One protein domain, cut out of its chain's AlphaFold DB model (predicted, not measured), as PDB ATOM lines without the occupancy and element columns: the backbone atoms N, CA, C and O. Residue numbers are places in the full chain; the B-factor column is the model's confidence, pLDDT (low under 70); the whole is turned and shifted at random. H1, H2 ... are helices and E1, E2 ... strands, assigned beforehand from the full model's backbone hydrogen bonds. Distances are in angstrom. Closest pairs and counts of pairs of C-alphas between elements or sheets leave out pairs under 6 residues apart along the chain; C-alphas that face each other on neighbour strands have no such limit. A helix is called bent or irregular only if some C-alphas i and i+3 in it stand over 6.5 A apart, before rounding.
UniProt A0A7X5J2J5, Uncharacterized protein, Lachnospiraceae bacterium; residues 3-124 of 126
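This is residues 3 to 124 of the 126 residues of an uncharacterized protein of Lachnospiraceae bacterium (UniProt A0A7X5J2J5). A long two-stranded ribbon, E1 with E6, runs beside a curled four-stranded sheet like part of a barrel, and a second, shorter ribbon of E2 and E5 lies toward the far end of the first. Short helix H1 stands on the curled sheet and H2 only grazes it, while the winding stretch 40 to 75 leads from that sheet back to the short ribbon, with residues 44 to 49 sticking out. The printed part has 122 residues, with the named elements in the order E1 E2 E3 E4 E5 E6 H1 E7 H2 E8, two helices and eight strands, of the mixed class. The four-stranded sheet has the order E4, E3, E7, E8, and the three sheets are antiparallel. The whole is only just compact, close to loose, with a radius of gyration of the C-alphas of 16.3 A and spans of 51 by 34 by 21 A.

E1, residues 3 to 11, is the antiparallel neighbour of E6, residues 85 to 94, at 160 degrees, with N 4 and O 92 2.9 A apart. E2, residues 18 to 22, is antiparallel to E5, residues 76 to 80, with N 77 and O 21 2.8 A apart. E1 and E2 are apart. E3, residues 26 to 33, and E4, residues 36 to 39, form a hairpin, with N 31 and O 38 2.9 A apart. The pairing of E3 is staggered: its residues 26 to 29 pair with E7, residues 102 to 105, where N 28 and O 103 are 2.8 A apart, and its residues 30 to 33 pair with E4. E7 is also antiparallel to E8, residues 121 to 123, with N 104 and O 122 2.8 A apart. The sheet is strongly twisted. E3 and E6 are near each other. Residues 63 to 64 pair antiparallel with residues 90 to 91 of E6. H1, residues 96 to 101, is over E3 at a height over the sheet of 9.0 A and stands up from the sheet; its closest C-alphas to E3 are those of Lys 101 and Pro 29, 4.7 A apart. H1 is irregular, with C-alphas 97 and 100 7.5 A apart; 0 of its 2 O i to N i+4 pairs are within hydrogen-bond range, and 2 of its 3 O i to N i+3 pairs are. H2, residues 114 to 120, has every O i to N i+4 pair within range and only grazes the sheet with its residues 115 to 120.

E1 begins at C-alpha 3, (69.896, 93.315, -31.053), and spans 26.0 A. E2 spans 9.8 A, E3 22.2 A, E4 10.4 A and E5 10.6 A. E6 spans 28.2 A and ends at C-alpha 94, (71.056, 94.441, -24.769). H1 spans 10.1 A, E7 9.4 A and H2 9.6 A. E8 spans 6.6 A and ends at C-alpha 123, (76.212, 80.397, -23.308).

The two C-alphas farthest apart are those of Ser 15 and Thr 46, 53.1 A. The printed part has no cut. The link from E4 to E5, residues 40 to 75, is long. Mean pLDDT of the printed part is 84.9; 13 residues are under 70, among them 69 to 73 and 47 to 49.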
ATOM      1  N   LEU A   3      70.987  94.275 -30.909       91.88
ATOM      2  CA  LEU A   3      69.896  93.315 -31.053       91.88
ATOM      3  C   LEU A   3      70.489  91.907 -30.998       91.88
ATOM      4  O   LEU A   3      71.304  91.556 -31.854       91.88
ATOM      5  N   VAL A   4      70.083  91.124 -30.005       93.06
ATOM      6  CA  VAL A   4      70.372  89.689 -29.930       93.06
ATOM      7  C   VAL A   4      69.143  88.938 -30.410       93.06
ATOM      8  O   VAL A   4      68.019  89.307 -30.071       93.06
ATOM      9  N   TYR A   5      69.366  87.909 -31.217       92.88
ATOM     10  CA  TYR A   5      68.326  87.107 -31.839       92.88
ATOM     11  C   TYR A   5      68.669  85.625 -31.702       92.88
ATOM     12  O   TYR A   5      69.819  85.243 -31.924       92.88
ATOM     13  N   ALA A   6      67.677  84.805 -31.359       92.56
ATOM     14  CA  ALA A   6      67.828  83.358 -31.254       92.56
ATOM     15  C   ALA A   6      66.591  82.636 -31.799       92.56
ATOM     16  O   ALA A   6      65.465  83.105 -31.632       92.56
ATOM     17  N   GLU A   7      66.808  81.473 -32.408       93.94
ATOM     18  CA  GLU A   7      65.753  80.514 -32.737       93.94
ATOM     19  C   GLU A   7      65.876  79.317 -31.790       93.94
ATOM     20  O   GLU A   7      66.953  78.731 -31.665       93.94
ATOM     21  N   VAL A   8      64.784  78.961 -31.114       92.31
ATOM     22  CA  VAL A   8      64.730  77.815 -30.195       92.31
ATOM     23  C   VAL A   8      63.659  76.857 -30.683       92.31
ATOM     24  O   VAL A   8      62.499  77.236 -30.840       92.31
ATOM     25  N   GLU A   9      64.045  75.608 -30.925       94.44
ATOM     26  CA  GLU A   9      63.125  74.541 -31.305       94.44
ATOM     27  C   GLU A   9      62.658  73.768 -30.066       94.44
ATOM     28  O   GLU A   9      63.458  73.170 -29.347       94.44
ATOM     29  N   TYR A  10      61.345  73.741 -29.847       92.62
ATOM     30  CA  TYR A  10      60.690  72.905 -28.849       92.62
ATOM     31  C   TYR A  10      60.139  71.661 -29.530       92.62
ATOM     32  O   TYR A  10      59.168  71.740 -30.283       92.62
ATOM     33  N   LYS A  11      60.740  70.505 -29.248       95.25
ATOM     34  CA  LYS A  11      60.304  69.213 -29.780       95.25
ATOM     35  C   LYS A  11      59.554  68.406 -28.731       95.25
ATOM     36  O   LYS A  11      60.110  68.072 -27.684       95.25
ATOM     37  N   ASN A  12      58.324  68.008 -29.041       97.00
ATOM     38  CA  ASN A  12      57.580  67.081 -28.197       97.00
ATOM     39  C   ASN A  12      58.040  65.641 -28.462       97.00
ATOM     40  O   ASN A  12      57.686  65.020 -29.464       97.00
ATOM     41  N   THR A  13      58.840  65.106 -27.547       96.50
ATOM     42  CA  THR A  13      59.341  63.723 -27.582       96.50
ATOM     43  C   THR A  13      58.430  62.732 -26.853       96.50
ATOM     44  O   THR A  13      58.722  61.535 -26.826       96.50
ATOM     45  N   SER A  14      57.331  63.210 -26.269       96.75
ATOM     46  CA  SER A  14      56.350  62.387 -25.567       96.75
ATOM     47  C   SER A  14      55.305  61.797 -26.526       96.75
ATOM     48  O   SER A  14      55.254  62.118 -27.713       96.75
ATOM     49  N   SER A  15      54.439  60.933 -25.994       97.75
ATOM     50  CA  SER A  15      53.277  60.386 -26.703       97.75
ATOM     51  C   SER A  15      51.988  61.198 -26.513       97.75
ATOM     52  O   SER A  15      50.952  60.813 -27.055       97.75
ATOM     53  N   GLN A  16      52.021  62.295 -25.750       97.69
ATOM     54  CA  GLN A  16      50.852  63.131 -25.451       97.69
ATOM     55  C   GLN A  16      50.921  64.458 -26.207       97.69
ATOM     56  O   GLN A  16      52.006  64.971 -26.460       97.69
ATOM     57  N   THR A  17      49.768  65.030 -26.552       97.50
ATOM     58  CA  THR A  17      49.697  66.411 -27.052       97.50
ATOM     59  C   THR A  17      49.802  67.381 -25.879       97.50
ATOM     60  O   THR A  17      49.077  67.233 -24.895       97.50
ATOM     61  N   TYR A  18      50.671  68.383 -25.998       95.88
ATOM     62  CA  TYR A  18      50.707  69.511 -25.072       95.88
ATOM     63  C   TYR A  18      49.857  70.653 -25.616       95.88
ATOM     64  O   TYR A  18      49.957  70.980 -26.795       95.88
ATOM     65  N   HIS A  19      49.054  71.262 -24.750       93.69
ATOM     66  CA  HIS A  19      48.286  72.468 -25.042       93.69
ATOM     67  C   HIS A  19      48.742  73.583 -24.115       93.69
ATOM     68  O   HIS A  19      49.085  73.303 -22.965       93.69
ATOM     69  N   ASP A  20      48.743  74.816 -24.620       91.75
ATOM     70  CA  ASP A  20      49.189  76.000 -23.879       91.75
ATOM     71  C   ASP A  20      50.537  75.756 -23.170       91.75
ATOM     72  O   ASP A  20      50.704  75.996 -21.972       91.75
ATOM     73  N   ALA A  21      51.513  75.225 -23.914       91.25
ATOM     74  CA  ALA A  21      52.835  74.933 -23.380       91.25
ATOM     75  C   ALA A  21      53.574  76.245 -23.099       91.25
ATOM     76  O   ALA A  21      53.853  77.030 -24.009       91.25
ATOM     77  N   TRP A  22      53.859  76.492 -21.822       89.38
ATOM     78  CA  TRP A  22      54.503  77.716 -21.367       89.38
ATOM     79  C   TRP A  22      55.991  77.705 -21.725       89.38
ATOM     80  O   TRP A  22      56.666  76.702 -21.489       89.38
ATOM     81  N   TYR A  23      56.505  78.808 -22.267       89.38
ATOM     82  CA  TYR A  23      57.932  78.952 -22.552       89.38
ATOM     83  C   TYR A  23      58.539  80.176 -21.864       89.38
ATOM     84  O   TYR A  23      57.889  81.208 -21.681       89.38
ATOM     85  N   PHE A  24      59.822  80.057 -21.532       88.44
ATOM     86  CA  PHE A  24      60.665  81.133 -21.024       88.44
ATOM     87  C   PHE A  24      61.877  81.296 -21.933       88.44
ATOM     88  O   PHE A  24      62.374  80.316 -22.486       88.44
ATOM     89  N   ALA A  25      62.325  82.537 -22.093       89.69
ATOM     90  CA  ALA A  25      63.520  82.877 -22.851       89.69
ATOM     91  C   ALA A  25      64.034  84.240 -22.378       89.69
ATOM     92  O   ALA A  25      63.870  85.269 -23.038       89.69
ATOM     93  N   ASP A  26      64.618  84.241 -21.187       90.75
ATOM     94  CA  ASP A  26      65.289  85.418 -20.644       90.75
ATOM     95  C   ASP A  26      66.792  85.309 -20.892       90.75
ATOM     96  O   ASP A  26      67.345  84.219 -21.020       90.75
ATOM     97  N   LEU A  27      67.471  86.445 -20.944       91.06
ATOM     98  CA  LEU A  27      68.920  86.522 -20.902       91.06
ATOM     99  C   LEU A  27      69.352  86.790 -19.461       91.06
ATOM    100  O   LEU A  27      68.804  87.656 -18.780       91.06
ATOM    101  N   ILE A  28      70.356  86.061 -18.991       89.06
ATOM    102  CA  ILE A  28      71.000  86.325 -17.705       89.06
ATOM    103  C   ILE A  28      72.461  86.662 -17.983       89.06
ATOM    104  O   ILE A  28      73.175  85.823 -18.536       89.06
ATOM    105  N   PRO A  29      72.929  87.866 -17.621       88.94
ATOM    106  CA  PRO A  29      74.339  88.181 -17.707       88.94
ATOM    107  C   PRO A  29      75.054  87.512 -16.524       88.94
ATOM    108  O   PRO A  29      74.678  87.704 -15.369       88.94
ATOM    109  N   ILE A  30      76.058  86.684 -16.791       87.62
ATOM    110  CA  ILE A  30      76.784  85.888 -15.798       87.62
ATOM    111  C   ILE A  30      78.277  86.132 -15.962       87.62
ATOM    112  O   ILE A  30      78.820  86.077 -17.065       87.62
ATOM    113  N   VAL A  31      78.957  86.335 -14.836       88.62
ATOM    114  CA  VAL A  31      80.417  86.435 -14.765       88.62
ATOM    115  C   VAL A  31      80.974  85.231 -14.015       88.62
ATOM    116  O   VAL A  31      80.455  84.847 -12.963       88.62
ATOM    117  N   LYS A  32      82.046  84.641 -14.548       85.50
ATOM    118  CA  LYS A  32      82.771  83.525 -13.926       85.50
ATOM    119  C   LYS A  32      84.021  84.040 -13.219       85.50
ATOM    120  O   LYS A  32      84.856  84.681 -13.848       85.50
ATOM    121  N   ASN A  33      84.173  83.708 -11.940       85.50
ATOM    122  CA  ASN A  33      85.340  84.053 -11.126       85.50
ATOM    123  C   ASN A  33      85.959  82.778 -10.547       85.50
ATOM    124  O   ASN A  33      85.568  82.288  -9.487       85.50
ATOM    125  N   GLY A  34      86.931  82.207 -11.261       86.38
ATOM    126  CA  GLY A  34      87.481  80.898 -10.911       86.38
ATOM    127  C   GLY A  34      86.395  79.821 -10.971       86.38
ATOM    128  O   GLY A  34      85.877  79.533 -12.046       86.38
ATOM    129  N   ASN A  35      86.039  79.259  -9.813       83.00
ATOM    130  CA  ASN A  35      85.041  78.189  -9.698       83.00
ATOM    131  C   ASN A  35      83.633  78.690  -9.339       83.00
ATOM    132  O   ASN A  35      82.740  77.871  -9.130       83.00
ATOM    133  N   THR A  36      83.421  80.003  -9.222       80.94
ATOM    134  CA  THR A  36      82.103  80.567  -8.906       80.94
ATOM    135  C   THR A  36      81.504  81.287 -10.108       80.94
ATOM    136  O   THR A  36      82.212  81.854 -10.944       80.94
ATOM    137  N   CYS A  37      80.177  81.255 -10.189       82.25
ATOM    138  CA  CYS A  37      79.387  82.042 -11.127       82.25
ATOM    139  C   CYS A  37      78.540  83.031 -10.328       82.25
ATOM    140  O   CYS A  37      78.020  82.684  -9.267       82.25
ATOM    141  N   GLN A  38      78.390  84.243 -10.844       85.31
ATOM    142  CA  GLN A  38      77.497  85.251 -10.283       85.31
ATOM    143  C   GLN A  38      76.741  85.948 -11.407       85.31
ATOM    144  O   GLN A  38      77.287  86.129 -12.498       85.31
ATOM    145  N   VAL A  39      75.504  86.355 -11.134       86.44
ATOM    146  CA  VAL A  39      74.784  87.255 -12.035       86.44
ATOM    147  C   VAL A  39      75.531  88.587 -12.046       86.44
ATOM    148  O   VAL A  39      75.874  89.123 -10.993       86.44
ATOM    149  N   PHE A  40      75.839  89.082 -13.238       87.12
ATOM    150  CA  PHE A  40      76.379  90.417 -13.419       87.12
ATOM    151  C   PHE A  40      75.291  91.426 -13.071       87.12
ATOM    152  O   PHE A  40      74.254  91.478 -13.733       87.12
ATOM    153  N   ASP A  41      75.548  92.232 -12.053       84.81
ATOM    154  CA  ASP A  41      74.750  93.413 -11.780       84.81
ATOM    155  C   ASP A  41      75.491  94.635 -12.314       84.81
ATOM    156  O   ASP A  41      76.647  94.887 -11.960       84.81
ATOM    157  N   ARG A  42      74.838  95.379 -13.211       81.25
ATOM    158  CA  ARG A  42      75.372  96.656 -13.686       81.25
ATOM    159  C   ARG A  42      75.277  97.708 -12.579       81.25
ATOM    160  O   ARG A  42      76.071  98.652 -12.571       81.25
ATOM    161  N   ALA A  43      74.300  97.581 -11.679       77.88
ATOM    162  CA  ALA A  43      74.218  98.429 -10.506       77.88
ATOM    163  C   ALA A  43      75.413  98.101  -9.610       77.88
ATOM    164  O   ALA A  43      75.707  96.943  -9.331       77.88
ATOM    165  N   ASN A  44      76.157  99.128  -9.208       68.75
ATOM    166  CA  ASN A  44      77.211  98.958  -8.218       68.75
ATOM    167  C   ASN A  44      76.625  99.128  -6.807       68.75
ATOM    168  O   ASN A  44      75.497  99.587  -6.642       68.75
ATOM    169  N   GLU A  45      77.420  98.842  -5.776       65.44
ATOM    170  CA  GLU A  45      77.003  98.921  -4.363       65.44
ATOM    171  C   GLU A  45      76.526 100.316  -3.904       65.44
ATOM    172  O   GLU A  45      76.052 100.471  -2.780       65.44
ATOM    173  N   THR A  46      76.670 101.350  -4.739       71.69
ATOM    174  CA  THR A  46      76.305 102.736  -4.413       71.69
ATOM    175  C   THR A  46      75.022 103.213  -5.088       71.69
ATOM    176  O   THR A  46      74.610 104.351  -4.854       71.69
ATOM    177  N   CYS A  47      74.389 102.394  -5.933       69.25
ATOM    178  CA  CYS A  47      73.197 102.782  -6.684       69.25
ATOM    179  C   CYS A  47      72.163 101.653  -6.713       69.25
ATOM    180  O   CYS A  47      72.479 100.533  -7.085       69.25
ATOM    181  N   ASP A  48      70.901 101.982  -6.428       69.25
ATOM    182  CA  ASP A  48      69.774 101.041  -6.547       69.25
ATOM    183  C   ASP A  48      69.273 100.886  -8.001       69.25
ATOM    184  O   ASP A  48      68.402 100.065  -8.292       69.25
ATOM    185  N   TYR A  49      69.775 101.714  -8.927       66.38
ATOM    186  CA  TYR A  49      69.366 101.741 -10.330       66.38
ATOM    187  C   TYR A  49      70.528 102.128 -11.244       66.38
ATOM    188  O   TYR A  49      71.351 102.975 -10.892       66.38
ATOM    189  N   VAL A  50      70.541 101.567 -12.455       70.44
ATOM    190  CA  VAL A  50      71.428 102.011 -13.533       70.44
ATOM    191  C   VAL A  50      70.627 102.679 -14.627       70.44
ATOM    192  O   VAL A  50      69.750 102.065 -15.237       70.44
ATOM    193  N   GLU A  51      70.988 103.921 -14.926       66.38
ATOM    194  CA  GLU A  51      70.537 104.585 -16.138       66.38
ATOM    195  C   GLU A  51      71.244 103.947 -17.338       66.38
ATOM    196  O   GLU A  51      72.419 104.187 -17.610       66.38
ATOM    197  N   ASN A  52      70.531 103.069 -18.045       73.56
ATOM    198  CA  ASN A  52      70.968 102.628 -19.362       73.56
ATOM    199  C   ASN A  52      70.845 103.806 -20.329       73.56
ATOM    200  O   ASN A  52      69.803 104.458 -20.372       73.56
ATOM    201  N   GLU A  53      71.847 104.004 -21.188       73.12
ATOM    202  CA  GLU A  53      71.802 105.027 -22.246       73.12
ATOM    203  C   GLU A  53      70.575 104.877 -23.168       73.12
ATOM    204  O   GLU A  53      70.168 105.825 -23.833       73.12
ATOM    205  N   ASN A  54      69.980 103.678 -23.219       75.00
ATOM    206  CA  ASN A  54      68.826 103.355 -24.051       75.00
ATOM    207  C   ASN A  54      67.676 102.785 -23.205       75.00
ATOM    208  O   ASN A  54      67.828 101.780 -22.508       75.00
ATOM    209  N   THR A  55      66.481 103.368 -23.342       69.62
ATOM    210  CA  THR A  55      65.274 103.020 -22.564       69.62
ATOM    211  C   THR A  55      64.666 101.650 -22.899       69.62
ATOM    212  O   THR A  55      63.783 101.181 -22.183       69.62
ATOM    213  N   GLY A  56      65.145 100.990 -23.959       72.62
ATOM    214  CA  GLY A  56      64.670  99.679 -24.415       72.62
ATOM    215  C   GLY A  56      65.502  98.485 -23.946       72.62
ATOM    216  O   GLY A  56      65.130  97.356 -24.247       72.62
ATOM    217  N   VAL A  57      66.615  98.706 -23.234       81.00
ATOM    218  CA  VAL A  57      67.495  97.606 -22.818       81.00
ATOM    219  C   VAL A  57      66.837  96.776 -21.722       81.00
ATOM    220  O   VAL A  57      66.503  97.272 -20.635       81.00
ATOM    221  N   ARG A  58      66.624  95.499 -22.038       81.31
ATOM    222  CA  ARG A  58      65.908  94.534 -21.208       81.31
ATOM    223  C   ARG A  58      66.412  93.133 -21.536       81.31
ATOM    224  O   ARG A  58      66.303  92.676 -22.669       81.31
ATOM    225  N   ASN A  59      66.885  92.447 -20.504       78.88
ATOM    226  CA  ASN A  59      67.298  91.050 -20.598       78.88
ATOM    227  C   ASN A  59      66.105  90.087 -20.426       78.88
ATOM    228  O   ASN A  59      66.237  88.895 -20.651       78.88
ATOM    229  N   ILE A  60      64.921  90.602 -20.077       81.00
ATOM    230  CA  ILE A  60      63.670  89.832 -20.059       81.00
ATOM    231  C   ILE A  60      63.134  89.626 -21.478       81.00
ATOM    232  O   ILE A  60      63.341  90.474 -22.349       81.00
ATOM    233  N   MET A  61      62.411  88.532 -21.700       77.62
ATOM    234  CA  MET A  61      61.730  88.201 -22.951       77.62
ATOM    235  C   MET A  61      60.852  89.364 -23.447       77.62
ATOM    236  O   MET A  61      59.756  89.605 -22.939       77.62
ATOM    237  N   CYS A  62      61.343  90.095 -24.453       73.06
ATOM    238  CA  CYS A  62      60.661  91.271 -25.008       73.06
ATOM    239  C   CYS A  62      59.869  90.946 -26.276       73.06
ATOM    240  O   CYS A  62      58.779  91.482 -26.477       73.06
ATOM    241  N   TYR A  63      60.409  90.067 -27.124       83.94
ATOM    242  CA  TYR A  63      59.792  89.673 -28.385       83.94
ATOM    243  C   TYR A  63      59.868  88.160 -28.567       83.94
ATOM    244  O   TYR A  63      60.945  87.577 -28.462       83.94
ATOM    245  N   ALA A  64      58.719  87.562 -28.874       88.50
ATOM    246  CA  ALA A  64      58.563  86.188 -29.331       88.50
ATOM    247  C   ALA A  64      57.531  86.177 -30.472       88.50
ATOM    248  O   ALA A  64      56.539  86.907 -30.395       88.50
ATOM    249  N   ASP A  65      57.772  85.413 -31.541       87.81
ATOM    250  CA  ASP A  65      56.881  85.374 -32.715       87.81
ATOM    251  C   ASP A  65      55.720  84.377 -32.578       87.81
ATOM    252  O   ASP A  65      54.655  84.575 -33.168       87.81
ATOM    253  N   VAL A  66      55.889  83.344 -31.757       82.94
ATOM    254  CA  VAL A  66      54.800  82.469 -31.316       82.94
ATOM    255  C   VAL A  66      54.093  83.129 -30.141       82.94
ATOM    256  O   VAL A  66      54.733  83.659 -29.243       82.94
ATOM    257  N   SER A  67      52.764  83.124 -30.146       83.12
ATOM    258  CA  SER A  67      51.986  83.547 -28.987       83.12
ATOM    259  C   SER A  67      50.682  82.772 -28.875       83.12
ATOM    260  O   SER A  67      50.095  82.356 -29.875       83.12
ATOM    261  N   GLY A  68      50.233  82.602 -27.639       80.44
ATOM    262  CA  GLY A  68      49.038  81.855 -27.262       80.44
ATOM    263  C   GLY A  68      48.521  82.325 -25.907       80.44
ATOM    264  O   GLY A  68      49.017  83.312 -25.362       80.44
ATOM    265  N   GLY A  69      47.533  81.622 -25.358       65.94
ATOM    266  CA  GLY A  69      46.851  82.045 -24.137       65.94
ATOM    267  C   GLY A  69      45.818  83.152 -24.386       65.94
ATOM    268  O   GLY A  69      45.885  83.905 -25.357       65.94
ATOM    269  N   GLY A  70      44.795  83.203 -23.529       65.25
ATOM    270  CA  GLY A  70      43.687  84.160 -23.618       65.25
ATOM    271  C   GLY A  70      44.092  85.599 -23.262       65.25
ATOM    272  O   GLY A  70      45.061  86.148 -23.772       65.25
ATOM    273  N   SER A  71      43.365  86.252 -22.356       63.28
ATOM    274  CA  SER A  71      43.655  87.633 -21.919       63.28
ATOM    275  C   SER A  71      44.892  87.779 -21.006       63.28
ATOM    276  O   SER A  71      45.046  88.815 -20.362       63.28
ATOM    277  N   GLY A  72      45.730  86.742 -20.898       63.19
ATOM    278  CA  GLY A  72      46.887  86.654 -19.999       63.19
ATOM    279  C   GLY A  72      48.243  86.824 -20.703       63.19
ATOM    280  O   GLY A  72      48.297  87.375 -21.806       63.19
ATOM    281  N   PRO A  73      49.347  86.373 -20.068       64.19
ATOM    282  CA  PRO A  73      50.673  86.336 -20.684       64.19
ATOM    283  C   PRO A  73      50.616  85.642 -22.044       64.19
ATOM    284  O   PRO A  73      49.904  84.657 -22.207       64.19
ATOM    285  N   LYS A  74      51.345  86.162 -23.030       81.06
ATOM    286  CA  LYS A  74      51.284  85.655 -24.407       81.06
ATOM    287  C   LYS A  74      52.315  84.573 -24.721       81.06
ATOM    288  O   LYS A  74      52.461  84.202 -25.880       81.06
ATOM    289  N   ASN A  75      53.026  84.072 -23.714       89.25
ATOM    290  CA  ASN A  75      54.173  83.188 -23.887       89.25
ATOM    291  C   ASN A  75      53.821  81.697 -23.887       89.25
ATOM    292  O   ASN A  75      54.461  80.897 -23.212       89.25
ATOM    293  N   TYR A  76      52.807  81.328 -24.664       91.69
ATOM    294  CA  TYR A  76      52.356  79.948 -24.796       91.69
ATOM    295  C   TYR A  76      52.465  79.471 -26.239       91.69
ATOM    296  O   TYR A  76      52.081  80.186 -27.167       91.69
ATOM    297  N   ILE A  77      52.935  78.241 -26.420       93.31
ATOM    298  CA  ILE A  77      52.741  77.492 -27.658       93.31
ATOM    299  C   ILE A  77      51.346  76.851 -27.568       93.31
ATOM    300  O   ILE A  77      51.129  76.043 -26.660       93.31
ATOM    301  N   PRO A  78      50.388  77.187 -28.455       92.31
ATOM    302  CA  PRO A  78      49.004  76.724 -28.312       92.31
ATOM    303  C   PRO A  78      48.850  75.200 -28.319       92.31
ATOM    304  O   PRO A  78      48.040  74.651 -27.574       92.31
ATOM    305  N   GLU A  79      49.623  74.512 -29.159       94.62
ATOM    306  CA  GLU A  79      49.588  73.059 -29.297       94.62
ATOM    307  C   GLU A  79      50.949  72.535 -29.779       94.62
ATOM    308  O   GLU A  79      51.569  73.147 -30.649       94.62
ATOM    309  N   ILE A  80      51.399  71.402 -29.229       97.25
ATOM    310  CA  ILE A  80      52.526  70.615 -29.751       97.25
ATOM    311  C   ILE A  80      52.155  69.132 -29.699       97.25
ATOM    312  O   ILE A  80      52.076  68.530 -28.620       97.25
ATOM    313  N   LYS A  81      51.934  68.514 -30.856       98.19
ATOM    314  CA  LYS A  81      51.577  67.090 -30.979       98.19
ATOM    315  C   LYS A  81      52.782  66.171 -30.761       98.19
ATOM    316  O   LYS A  81      53.921  66.618 -30.886       98.19
ATOM    317  N   PRO A  82      52.567  64.872 -30.482       98.50
ATOM    318  CA  PRO A  82      53.651  63.895 -30.413       98.50
ATOM    319  C   PRO A  82      54.542  63.925 -31.662       98.50
ATOM    320  O   PRO A  82      54.055  63.773 -32.783       98.50
ATOM    321  N   GLY A  83      55.848  64.122 -31.471       97.81
ATOM    322  CA  GLY A  83      56.842  64.209 -32.544       97.81
ATOM    323  C   GLY A  83      56.905  65.553 -33.280       97.81
ATOM    324  O   GLY A  83      57.816  65.740 -34.088       97.81
ATOM    325  N   GLU A  84      55.988  66.483 -33.007       98.12
ATOM    326  CA  GLU A  84      55.993  67.827 -33.586       98.12
ATOM    327  C   GLU A  84      57.100  68.688 -32.973       98.12
ATOM    328  O   GLU A  84      57.560  68.464 -31.848       98.12
ATOM    329  N   SER A  85      57.558  69.669 -33.744       97.50
ATOM    330  CA  SER A  85      58.502  70.686 -33.294       97.50
ATOM    331  C   SER A  85      57.961  72.067 -33.626       97.50
ATOM    332  O   SER A  85      57.442  72.285 -34.719       97.50
ATOM    333  N   VAL A  86      58.080  72.987 -32.675       96.69
ATOM    334  CA  VAL A  86      57.723  74.396 -32.843       96.69
ATOM    335  C   VAL A  86      58.972  75.227 -32.613       96.69
ATOM    336  O   VAL A  86      59.589  75.150 -31.554       96.69
ATOM    337  N   THR A  87      59.345  76.027 -33.605       96.19
ATOM    338  CA  THR A  87      60.445  76.984 -33.482       96.19
ATOM    339  C   THR A  87      59.896  78.332 -33.048       96.19
ATOM    340  O   THR A  87      59.007  78.872 -33.705       96.19
ATOM    341  N   ILE A  88      60.448  78.881 -31.969       94.25
ATOM    342  CA  ILE A  88      60.166  80.241 -31.514       94.25
ATOM    343  C   ILE A  88      61.379  81.115 -31.802       94.25
ATOM    344  O   ILE A  88      62.517  80.742 -31.499       94.25
ATOM    345  N   ARG A  89      61.126  82.291 -32.372       94.19
ATOM    346  CA  ARG A  89      62.127  83.337 -32.565       94.19
ATOM    347  C   ARG A  89      62.041  84.333 -31.435       94.19
ATOM    348  O   ARG A  89      60.982  84.919 -31.213       94.19
ATOM    349  N   PHE A  90      63.169  84.577 -30.792       92.81
ATOM    350  CA  PHE A  90      63.291  85.536 -29.712       92.81
ATOM    351  C   PHE A  90      64.190  86.696 -30.102       92.81
ATOM    352  O   PHE A  90      65.154  86.526 -30.853       92.81
ATOM    353  N   ALA A  91      63.885  87.877 -29.565       92.19
ATOM    354  CA  ALA A  91      64.756  89.030 -29.700       92.19
ATOM    355  C   ALA A  91      64.801  89.885 -28.430       92.19
ATOM    356  O   ALA A  91      63.780  90.122 -27.775       92.19
ATOM    357  N   TRP A  92      65.998  90.397 -28.140       92.81
ATOM    358  CA  TRP A  92      66.291  91.253 -26.993       92.81
ATOM    359  C   TRP A  92      67.159  92.433 -27.420       92.81
ATOM    360  O   TRP A  92      68.020  92.309 -28.296       92.81
ATOM    361  N   LEU A  93      66.954  93.576 -26.771       91.81
ATOM    362  CA  LEU A  93      67.858  94.716 -26.860       91.81
ATOM    363  C   LEU A  93      68.751  94.705 -25.623       91.81
ATOM    364  O   LEU A  93      68.258  94.840 -24.504       91.81
ATOM    365  N   VAL A  94      70.056  94.557 -25.837       90.94
ATOM    366  CA  VAL A  94      71.056  94.441 -24.769       90.94
ATOM    367  C   VAL A  94      72.120  95.525 -24.881       90.94
ATOM    368  O   VAL A  94      72.302  96.166 -25.928       90.94
ATOM    369  N   ASN A  95      72.843  95.728 -23.786       90.12
ATOM    370  CA  ASN A  95      74.050  96.532 -23.801       90.12
ATOM    371  C   ASN A  95      75.175  95.778 -24.524       90.12
ATOM    372  O   ASN A  95      75.314  94.565 -24.403       90.12
ATOM    373  N   GLU A  96      75.959  96.496 -25.326       91.06
ATOM    374  CA  GLU A  96      76.979  95.870 -26.177       91.06
ATOM    375  C   GLU A  96      78.179  95.361 -25.368       91.06
ATOM    376  O   GLU A  96      78.737  94.317 -25.678       91.06
ATOM    377  N   ASP A  97      78.510  96.041 -24.273       90.25
ATOM    378  CA  ASP A  97      79.548  95.676 -23.305       90.25
ATOM    379  C   ASP A  97      79.147  94.515 -22.370       90.25
ATOM    380  O   ASP A  97      79.932  94.105 -21.513       90.25
ATOM    381  N   GLU A  98      77.938  93.972 -22.521       90.94
ATOM    382  CA  GLU A  98      77.454  92.799 -21.782       90.94
ATOM    383  C   GLU A  98      77.366  91.529 -22.629       90.94
ATOM    384  O   GLU A  98      77.088  90.474 -22.068       90.94
ATOM    385  N   LEU A  99      77.592  91.604 -23.946       92.81
ATOM    386  CA  LEU A  99      77.354  90.490 -24.875       92.81
ATOM    387  C   LEU A  99      78.081  89.197 -24.480       92.81
ATOM    388  O   LEU A  99      77.479  88.125 -24.487       92.81
ATOM    389  N   ASP A 100      79.332  89.325 -24.049       92.44
ATOM    390  CA  ASP A 100      80.213  88.238 -23.607       92.44
ATOM    391  C   ASP A 100      79.794  87.597 -22.271       92.44
ATOM    392  O   ASP A 100      80.392  86.614 -21.827       92.44
ATOM    393  N   LYS A 101      78.779  88.155 -21.604       91.50
ATOM    394  CA  LYS A 101      78.249  87.678 -20.322       91.50
ATOM    395  C   LYS A 101      76.910  86.964 -20.493       91.50
ATOM    396  O   LYS A 101      76.407  86.437 -19.511       91.50
ATOM    397  N   LEU A 102      76.291  86.965 -21.675       92.25
ATOM    398  CA  LEU A 102      74.889  86.560 -21.832       92.25
ATOM    399  C   LEU A 102      74.703  85.043 -21.930       92.25
ATOM    400  O   LEU A 102      75.235  84.379 -22.820       92.25
ATOM    401  N   TYR A 103      73.838  84.526 -21.061       91.06
ATOM    402  CA  TYR A 103      73.328  83.162 -21.110       91.06
ATOM    403  C   TYR A 103      71.830  83.195 -21.387       91.06
ATOM    404  O   TYR A 103      71.088  83.918 -20.721       91.06
ATOM    405  N   LEU A 104      71.377  82.396 -22.347       91.44
ATOM    406  CA  LEU A 104      69.958  82.168 -22.591       91.44
ATOM    407  C   LEU A 104      69.405  81.221 -21.525       91.44
ATOM    408  O   LEU A 104      69.886  80.097 -21.394       91.44
ATOM    409  N   ASN A 105      68.398  81.681 -20.788       89.88
ATOM    410  CA  ASN A 105      67.670  80.941 -19.768       89.88
ATOM    411  C   ASN A 105      66.297  80.510 -20.290       89.88
ATOM    412  O   ASN A 105      65.398  81.339 -20.460       89.88
ATOM    413  N   LEU A 106      66.122  79.201 -20.469       88.31
ATOM    414  CA  LEU A 106      64.860  78.606 -20.918       88.31
ATOM    415  C   LEU A 106      63.995  78.060 -19.771       88.31
ATOM    416  O   LEU A 106      62.873  77.611 -20.008       88.31
ATOM    417  N   ARG A 107      64.496  78.087 -18.528       83.94
ATOM    418  CA  ARG A 107      63.824  77.511 -17.347       83.94
ATOM    419  C   ARG A 107      62.930  78.518 -16.618       83.94
ATOM    420  O   ARG A 107      62.030  78.112 -15.895       83.94
ATOM    421  N   GLY A 108      63.192  79.817 -16.782       77.06
ATOM    422  CA  GLY A 108      62.478  80.880 -16.061       77.06
ATOM    423  C   GLY A 108      62.882  81.020 -14.587       77.06
ATOM    424  O   GLY A 108      62.257  81.768 -13.843       77.06
ATOM    425  N   GLU A 109      63.937  80.323 -14.153       75.44
ATOM    426  CA  GLU A 109      64.497  80.422 -12.803       75.44
ATOM    427  C   GLU A 109      65.871  81.098 -12.835       75.44
ATOM    428  O   GLU A 109      66.637  80.918 -13.781       75.44
ATOM    429  N   THR A 110      66.208  81.853 -11.789       68.94
ATOM    430  CA  THR A 110      67.517  82.520 -11.627       68.94
ATOM    431  C   THR A 110      68.460  81.769 -10.684       68.94
ATOM    432  O   THR A 110      69.521  82.279 -10.323       68.94
ATOM    433  N   VAL A 111      68.089  80.552 -10.271       72.06
ATOM    434  CA  VAL A 111      68.898  79.699  -9.394       72.06
ATOM    435  C   VAL A 111      69.736  78.742 -10.240       72.06
ATOM    436  O   VAL A 111      69.201  77.971 -11.036       72.06
ATOM    437  N   PHE A 112      71.053  78.756 -10.027       73.06
ATOM    438  CA  PHE A 112      71.972  77.791 -10.628       73.06
ATOM    439  C   PHE A 112      71.875  76.451  -9.898       73.06
ATOM    440  O   PHE A 112      72.512  76.241  -8.868       73.06
ATOM    441  N   THR A 113      71.043  75.558 -10.422       73.88
ATOM    442  CA  THR A 113      71.001  74.144 -10.035       73.88
ATOM    443  C   THR A 113      71.817  73.319 -11.030       73.88
ATOM    444  O   THR A 113      71.986  73.743 -12.174       73.88
ATOM    445  N   ASP A 114      72.298  72.140 -10.627       74.88
ATOM    446  CA  ASP A 114      73.011  71.231 -11.543       74.88
ATOM    447  C   ASP A 114      72.155  70.911 -12.784       74.88
ATOM    448  O   ASP A 114      72.638  70.987 -13.909       74.88
ATOM    449  N   GLU A 115      70.852  70.677 -12.588       74.81
ATOM    450  CA  GLU A 115      69.875  70.494 -13.672       74.81
ATOM    451  C   GLU A 115      69.749  71.752 -14.552       74.81
ATOM    452  O   GLU A 115      69.771  71.672 -15.778       74.81
ATOM    453  N   GLY A 116      69.663  72.944 -13.953       73.38
ATOM    454  CA  GLY A 116      69.600  74.201 -14.700       73.38
ATOM    455  C   GLY A 116      70.848  74.443 -15.553       73.38
ATOM    456  O   GLY A 116      70.731  74.901 -16.686       73.38
ATOM    457  N   LEU A 117      72.032  74.102 -15.043       71.12
ATOM    458  CA  LEU A 117      73.289  74.189 -15.791       71.12
ATOM    459  C   LEU A 117      73.376  73.166 -16.929       71.12
ATOM    460  O   LEU A 117      74.034  73.442 -17.930       71.12
ATOM    461  N   GLU A 118      72.727  72.009 -16.792       72.88
ATOM    462  CA  GLU A 118      72.726  70.961 -17.812       72.88
ATOM    463  C   GLU A 118      71.800  71.286 -18.992       72.88
ATOM    464  O   GLU A 118      72.181  71.080 -20.145       72.88
ATOM    465  N   ILE A 119      70.593  71.798 -18.720       73.25
ATOM    466  CA  ILE A 119      69.545  71.938 -19.751       73.25
ATOM    467  C   ILE A 119      68.946  73.343 -19.882       73.25
ATOM    468  O   ILE A 119      68.261  73.625 -20.864       73.25
ATOM    469  N   GLY A 120      69.150  74.214 -18.894       76.12
ATOM    470  CA  GLY A 120      68.430  75.484 -18.770       76.12
ATOM    471  C   GLY A 120      69.198  76.713 -19.245       76.12
ATOM    472  O   GLY A 120      68.552  77.687 -19.637       76.12
ATOM    473  N   PHE A 121      70.538  76.673 -19.229       83.31
ATOM    474  CA  PHE A 121      71.404  77.811 -19.555       83.31
ATOM    475  C   PHE A 121      72.302  77.541 -20.765       83.31
ATOM    476  O   PHE A 121      73.138  76.640 -20.743       83.31
ATOM    477  N   VAL A 122      72.187  78.377 -21.798       87.31
ATOM    478  CA  VAL A 122      73.029  78.302 -23.002       87.31
ATOM    479  C   VAL A 122      73.911  79.540 -23.092       87.31
ATOM    480  O   VAL A 122      73.409  80.650 -23.237       87.31
ATOM    481  N   ASP A 123      75.228  79.347 -23.024       88.12
ATOM    482  CA  ASP A 123      76.212  80.397 -23.308       88.12
ATOM    483  C   ASP A 123      76.118  80.798 -24.789       88.12
ATOM    484  O   ASP A 123      76.354  79.968 -25.674       88.12
ATOM    485  N   LEU A 124      75.755  82.057 -25.056       86.56
ATOM    486  CA  LEU A 124      75.554  82.545 -26.419       86.56
ATOM    487  C   LEU A 124      76.871  82.815 -27.166       86.56
ATOM    488  O   LEU A 124      76.842  82.881 -28.397       86.56
TER     489      LEU A 124